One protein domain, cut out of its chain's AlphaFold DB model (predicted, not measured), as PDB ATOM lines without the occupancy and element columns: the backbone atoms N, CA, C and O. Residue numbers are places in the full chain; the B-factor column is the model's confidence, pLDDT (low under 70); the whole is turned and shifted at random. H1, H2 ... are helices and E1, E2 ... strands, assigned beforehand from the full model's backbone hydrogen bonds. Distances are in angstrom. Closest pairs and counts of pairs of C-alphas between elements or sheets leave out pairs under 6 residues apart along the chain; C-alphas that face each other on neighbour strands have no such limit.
ATOM      1  N   GLY A  61     -34.002 -47.723  -0.334       76.06
ATOM      2  CA  GLY A  61     -33.590 -47.337   1.012       76.06
ATOM      3  C   GLY A  61     -34.387 -46.131   1.512       76.06
ATOM      4  O   GLY A  61     -35.471 -45.814   1.007       76.06
ATOM      5  N   THR A  62     -33.841 -45.417   2.493       73.25
ATOM      6  CA  THR A  62     -34.451 -44.177   2.988       73.25
ATOM      7  C   THR A  62     -34.323 -43.038   1.973       73.25
ATOM      8  O   THR A  62     -33.384 -42.973   1.179       73.25
ATOM      9  N   ALA A  63     -35.239 -42.063   2.028       71.31
ATOM     10  CA  ALA A  63     -35.186 -40.890   1.149       71.31
ATOM     11  C   ALA A  63     -33.864 -40.099   1.277       71.31
ATOM     12  O   ALA A  63     -33.400 -39.511   0.301       71.31
ATOM     13  N   MET A  64     -33.247 -40.104   2.466       69.12
ATOM     14  CA  MET A  64     -31.945 -39.474   2.707       69.12
ATOM     15  C   MET A  64     -30.801 -40.244   2.041       69.12
ATOM     16  O   MET A  64     -30.012 -39.633   1.324       69.12
ATOM     17  N   GLU A  65     -30.750 -41.569   2.198       78.69
ATOM     18  CA  GLU A  65     -29.745 -42.419   1.540       78.69
ATOM     19  C   GLU A  65     -29.858 -42.352   0.015       78.69
ATOM     20  O   GLU A  65     -28.845 -42.310  -0.688       78.69
ATOM     21  N   TRP A  66     -31.084 -42.310  -0.520       80.56
ATOM     22  CA  TRP A  66     -31.286 -42.152  -1.957       80.56
ATOM     23  C   TRP A  66     -30.757 -40.805  -2.445       80.56
ATOM     24  O   TRP A  66     -30.050 -40.754  -3.453       80.56
ATOM     25  N   LYS A  67     -31.075 -39.724  -1.723       78.88
ATOM     26  CA  LYS A  67     -30.613 -38.374  -2.044       78.88
ATOM     27  C   LYS A  67     -29.089 -38.289  -2.035       78.88
ATOM     28  O   LYS A  67     -28.530 -37.759  -2.983       78.88
ATOM     29  N   GLU A  68     -28.427 -38.832  -1.020       81.19
ATOM     30  CA  GLU A  68     -26.964 -38.793  -0.907       81.19
ATOM     31  C   GLU A  68     -26.271 -39.566  -2.039       81.19
ATOM     32  O   GLU A  68     -25.336 -39.065  -2.657       81.19
ATOM     33  N   ASN A  69     -26.776 -40.755  -2.374       81.25
ATOM     34  CA  ASN A  69     -26.148 -41.624  -3.369       81.25
ATOM     35  C   ASN A  69     -26.481 -41.268  -4.827       81.25
ATOM     36  O   ASN A  69     -25.861 -41.810  -5.743       81.25
ATOM     37  N   ASN A  70     -27.475 -40.406  -5.068       85.00
ATOM     38  CA  ASN A  70     -28.000 -40.137  -6.410       85.00
ATOM     39  C   ASN A  70     -28.167 -38.638  -6.715       85.00
ATOM     40  O   ASN A  70     -29.101 -38.256  -7.426       85.00
ATOM     41  N   MET A  71     -27.281 -37.786  -6.195       82.00
ATOM     42  CA  MET A  71     -27.187 -36.393  -6.645       82.00
ATOM     43  C   MET A  71     -26.442 -36.311  -7.980       82.00
ATOM     44  O   MET A  71     -25.361 -36.878  -8.138       82.00
ATOM     45  N   GLU A  72     -27.019 -35.594  -8.939       81.56
ATOM     46  CA  GLU A  72     -26.391 -35.274 -10.219       81.56
ATOM     47  C   GLU A  72     -26.359 -33.762 -10.439       81.56
ATOM     48  O   GLU A  72     -27.293 -33.035 -10.098       81.56
ATOM     49  N   THR A  73     -25.260 -33.273 -11.008       77.88
ATOM     50  CA  THR A  73     -25.127 -31.864 -11.377       77.88
ATOM     51  C   THR A  73     -25.715 -31.663 -12.768       77.88
ATOM     52  O   THR A  73     -25.158 -32.140 -13.760       77.88
ATOM     53  N   VAL A  74     -26.841 -30.955 -12.851       78.50
ATOM     54  CA  VAL A  74     -27.540 -30.666 -14.107       78.50
ATOM     55  C   VAL A  74     -27.299 -29.212 -14.497       78.50
ATOM     56  O   VAL A  74     -27.482 -28.293 -13.704       78.50
ATOM     57  N   SER A  75     -26.884 -28.985 -15.741       76.38
ATOM     58  CA  SER A  75     -26.744 -27.640 -16.295       76.38
ATOM     59  C   SER A  75     -28.109 -27.108 -16.745       76.38
ATOM     60  O   SER A  75     -28.621 -27.524 -17.787       76.38
ATOM     61  N   VAL A  76     -28.686 -26.191 -15.974       77.12
ATOM     62  CA  VAL A  76     -29.944 -25.507 -16.283       77.12
ATOM     63  C   VAL A  76     -29.624 -24.196 -16.999       77.12
ATOM     64  O   VAL A  76     -28.883 -23.357 -16.489       77.12
ATOM     65  N   VAL A  77     -30.155 -24.020 -18.210       78.38
ATOM     66  CA  VAL A  77     -30.037 -22.756 -18.954       78.38
ATOM     67  C   VAL A  77     -31.136 -21.822 -18.456       78.38
ATOM     68  O   VAL A  77     -32.318 -22.127 -18.609       78.38
ATOM     69  N   GLN A  78     -30.750 -20.711 -17.832       76.69
ATOM     70  CA  GLN A  78     -31.670 -19.673 -17.376       76.69
ATOM     71  C   GLN A  78     -32.203 -18.847 -18.556       76.69
ATOM     72  O   GLN A  78     -31.639 -18.847 -19.652       76.69
ATOM     73  N   GLU A  79     -33.306 -18.126 -18.335       75.75
ATOM     74  CA  GLU A  79     -33.958 -17.293 -19.359       75.75
ATOM     75  C   GLU A  79     -33.050 -16.177 -19.911       75.75
ATOM     76  O   GLU A  79     -33.274 -15.694 -21.020       75.75
ATOM     77  N   ASP A  80     -32.000 -15.798 -19.178       76.69
ATOM     78  CA  ASP A  80     -30.983 -14.832 -19.602       76.69
ATOM     79  C   ASP A  80     -29.868 -15.443 -20.483       76.69
ATOM     80  O   ASP A  80     -28.954 -14.736 -20.911       76.69
ATOM     81  N   GLY A  81     -29.945 -16.745 -20.781       71.88
ATOM     82  CA  GLY A  81     -28.952 -17.485 -21.559       71.88
ATOM     83  C   GLY A  81     -27.714 -17.910 -20.764       71.88
ATOM     84  O   GLY A  81     -26.802 -18.499 -21.348       71.88
ATOM     85  N   SER A  82     -27.663 -17.642 -19.456       73.50
ATOM     86  CA  SER A  82     -26.616 -18.149 -18.572       73.50
ATOM     87  C   SER A  82     -26.878 -19.611 -18.195       73.50
ATOM     88  O   SER A  82     -28.018 -20.048 -18.036       73.50
ATOM     89  N   THR A  83     -25.813 -20.404 -18.079       72.94
ATOM     90  CA  THR A  83     -25.912 -21.807 -17.666       72.94
ATOM     91  C   THR A  83     -25.552 -21.916 -16.192       72.94
ATOM     92  O   THR A  83     -24.397 -21.699 -15.821       72.94
ATOM     93  N   VAL A  84     -26.519 -22.275 -15.353       78.00
ATOM     94  CA  VAL A  84     -26.312 -22.513 -13.923       78.00
ATOM     95  C   VAL A  84     -26.289 -24.013 -13.673       78.00
ATOM     96  O   VAL A  84     -27.135 -24.756 -14.162       78.00
ATOM     97  N   GLN A  85     -25.276 -24.476 -12.949       75.69
ATOM     98  CA  GLN A  85     -25.217 -25.861 -12.496       75.69
ATOM     99  C   GLN A  85     -26.051 -25.984 -11.220       75.69
ATOM    100  O   GLN A  85     -25.700 -25.395 -10.201       75.69
ATOM    101  N   GLU A  86     -27.153 -26.725 -11.292       76.69
ATOM    102  CA  GLU A  86     -27.978 -27.078 -10.138       76.69
ATOM    103  C   GLU A  86     -27.743 -28.543  -9.765       76.69
ATOM    104  O   GLU A  86     -27.701 -29.422 -10.628       76.69
ATOM    105  N   GLU A  87     -27.597 -28.824  -8.473       75.31
ATOM    106  CA  GLU A  87     -27.611 -30.198  -7.970       75.31
ATOM    107  C   GLU A  87     -29.063 -30.673  -7.862       75.31
ATOM    108  O   GLU A  87     -29.857 -30.119  -7.099       75.31
ATOM    109  N   GLN A  88     -29.416 -31.701  -8.634       76.62
ATOM    110  CA  GLN A  88     -30.732 -32.332  -8.592       76.62
ATOM    111  C   GLN A  88     -30.618 -33.804  -8.192       76.62
ATOM    112  O   GLN A  88     -29.630 -34.482  -8.465       76.62
ATOM    113  N   VAL A  89     -31.646 -34.307  -7.507       78.00
ATOM    114  CA  VAL A  89     -31.716 -35.714  -7.096       78.00
ATOM    115  C   VAL A  89     -32.311 -36.531  -8.231       78.00
ATOM    116  O   VAL A  89     -33.406 -36.226  -8.710       78.00
ATOM    117  N   LYS A  90     -31.630 -37.606  -8.627       82.38
ATOM    118  CA  LYS A  90     -32.125 -38.517  -9.657       82.38
ATOM    119  C   LYS A  90     -33.455 -39.142  -9.238       82.38
ATOM    120  O   LYS A  90     -33.598 -39.656  -8.125       82.38
ATOM    121  N   ALA A  91     -34.416 -39.154 -10.159       80.69
ATOM    122  CA  ALA A  91     -35.709 -39.787  -9.931       80.69
ATOM    123  C   ALA A  91     -35.557 -41.293  -9.656       80.69
ATOM    124  O   ALA A  91     -34.770 -41.986 -10.309       80.69
ATOM    125  N   ILE A  92     -36.343 -41.804  -8.705       81.12
ATOM    126  CA  ILE A  92     -36.355 -43.230  -8.368       81.12
ATOM    127  C   ILE A  92     -36.878 -44.019  -9.583       81.12
ATOM    128  O   ILE A  92     -37.966 -43.720 -10.087       81.12
ATOM    129  N   PRO A  93     -36.138 -45.030 -10.078       86.50
ATOM    130  CA  PRO A  93     -36.602 -45.883 -11.163       86.50
ATOM    131  C   PRO A  93     -37.920 -46.583 -10.819       86.50
ATOM    132  O   PRO A  93     -38.117 -47.031  -9.692       86.50
ATOM    133  N   ILE A  94     -38.784 -46.781 -11.819       84.56
ATOM    134  CA  ILE A  94     -40.136 -47.346 -11.635       84.56
ATOM    135  C   ILE A  94     -40.118 -48.701 -10.903       84.56
ATOM    136  O   ILE A  94     -40.988 -48.963 -10.079       84.56
ATOM    137  N   HIS A  95     -39.132 -49.561 -11.177       82.50
ATOM    138  CA  HIS A  95     -39.024 -50.874 -10.533       82.50
ATOM    139  C   HIS A  95     -38.702 -50.774  -9.034       82.50
ATOM    140  O   HIS A  95     -39.289 -51.516  -8.252       82.50
ATOM    141  N   LYS A  96     -37.843 -49.828  -8.629       85.00
ATOM    142  CA  LYS A  96     -37.546 -49.564  -7.213       85.00
ATOM    143  C   LYS A  96     -38.733 -48.920  -6.514       85.00
ATOM    144  O   LYS A  96     -39.179 -49.438  -5.503       85.00
ATOM    145  N   ALA A  97     -39.345 -47.919  -7.149       83.81
ATOM    146  CA  ALA A  97     -40.567 -47.294  -6.646       83.81
ATOM    147  C   ALA A  97     -41.711 -48.310  -6.462       83.81
ATOM    148  O   ALA A  97     -42.550 -48.160  -5.578       83.81
ATOM    149  N   PHE A  98     -41.762 -49.361  -7.288       86.12
ATOM    150  CA  PHE A  98     -42.678 -50.479  -7.083       86.12
ATOM    151  C   PHE A  98     -42.282 -51.339  -5.878       86.12
ATOM    152  O   PHE A  98     -43.155 -51.655  -5.079       86.12
ATOM    153  N   ALA A  99     -41.006 -51.699  -5.713       86.19
ATOM    154  CA  ALA A  99     -40.535 -52.456  -4.550       86.19
ATOM    155  C   ALA A  99     -40.746 -51.701  -3.225       86.19
ATOM    156  O   ALA A  99     -41.177 -52.302  -2.238       86.19
ATOM    157  N   ASP A 100     -40.569 -50.378  -3.225       85.06
ATOM    158  CA  ASP A 100     -40.825 -49.514  -2.069       85.06
ATOM    159  C   ASP A 100     -42.284 -49.599  -1.607       85.06
ATOM    160  O   ASP A 100     -42.559 -49.646  -0.407       85.06
ATOM    161  N   LYS A 101     -43.232 -49.754  -2.546       85.62
ATOM    162  CA  LYS A 101     -44.648 -50.004  -2.228       85.62
ATOM    163  C   LYS A 101     -44.892 -51.342  -1.526       85.62
ATOM    164  O   LYS A 101     -46.033 -51.621  -1.190       85.62
ATOM    165  N   PHE A 102     -43.904 -52.192  -1.298       87.69
ATOM    166  CA  PHE A 102     -44.084 -53.435  -0.540       87.69
ATOM    167  C   PHE A 102     -43.153 -53.504   0.663       87.69
ATOM    168  O   PHE A 102     -43.587 -53.937   1.728       87.69
ATOM    169  N   ILE A 103     -41.909 -53.051   0.503       86.31
ATOM    170  CA  ILE A 103     -40.853 -53.177   1.510       86.31
ATOM    171  C   ILE A 103     -40.852 -51.969   2.460       86.31
ATOM    172  O   ILE A 103     -40.931 -52.133   3.678       86.31
ATOM    173  N   ASN A 104     -40.866 -50.749   1.921       81.88
ATOM    174  CA  ASN A 104     -40.643 -49.517   2.683       81.88
ATOM    175  C   ASN A 104     -41.934 -48.928   3.263       81.88
ATOM    176  O   ASN A 104     -42.387 -47.856   2.869       81.88
TER     177      ASN A 104
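AT A GLANCE: This is residues 61 to 104 of the 326 residues of the protein "MotA_ExbB domain-containing protein" of Opitutae bacterium (UniProt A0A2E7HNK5). This is a long, thin hairpin of two strands, E1 and E2, with a helix before it and a helix after it towards its open end: H1 close to that end, H2 farther out. The turn between the strands lies towards one end of the long axis and H2 towards the other, while the two helices stay apart from each other. The printed part has 44 residues, with two named helices and two named strands in the order H1, E1, E2, H2; the sheet, in the order E1, E2, is antiparallel, and the class is mixed, helices and strands. The whole is only just extended, close to loose, with a radius of gyration of the C-alphas of 14.4 A, and it is only just a rod, spanning 45 by 18 by 10 A.

HOW THE PARTS SIT: Start at H1, residues 63 to 69, which a tight link of one residue joins to E1, residues 71 to 77. Next look at E2, residues 83 to 89: it is the antiparallel neighbour of E1, with 149 degrees between their directions, and the two form a hairpin. Among the C-alphas that face each other are 71 and 89, 4.6 A apart, and 77 and 83, 4.4 A apart. Across the pair, find N 74 and O 86 at 2.8 A and N 88 and O 72 at 2.9 A, both within hydrogen-bond range. H1 and E2 have 1 pair of C-alphas within 8 A, those of Lys 67 and Val 89, 5.8 A apart. Beyond E2, H2, residues 94 to 103, is apart from H1 and from E1. In H1 every O i to N i+4 pair is within hydrogen-bond range; in H2, 5 of 6 are.

IN THESE COORDINATES: Find C-alpha 63 at (-35.186, -40.890, 1.149), where H1 begins; it runs to residue 69, 10.1 A from first to last C-alpha. E1 begins at C-alpha 71, at (-27.187, -36.393, -6.645), and covers 18.6 A to C-alpha 77. E2 goes from C-alpha 83 to C-alpha 89, over 18.4 A. H2, from residue 94, covers 14.4 A and ends at C-alpha 103, at (-40.853, -53.177, 1.510).

THE WHOLE: The two C-alphas farthest apart are those of Asp 80 and Phe 102, at 45.0 A, yet those of Gly 61 and Asn 104, the first and last printed, are 7.6 A apart. The printed part has no cut, and its three links between elements are tight. The mean pLDDT of the printed part is 79.6; look at residue 64 for the one printed residue under 70 in this model.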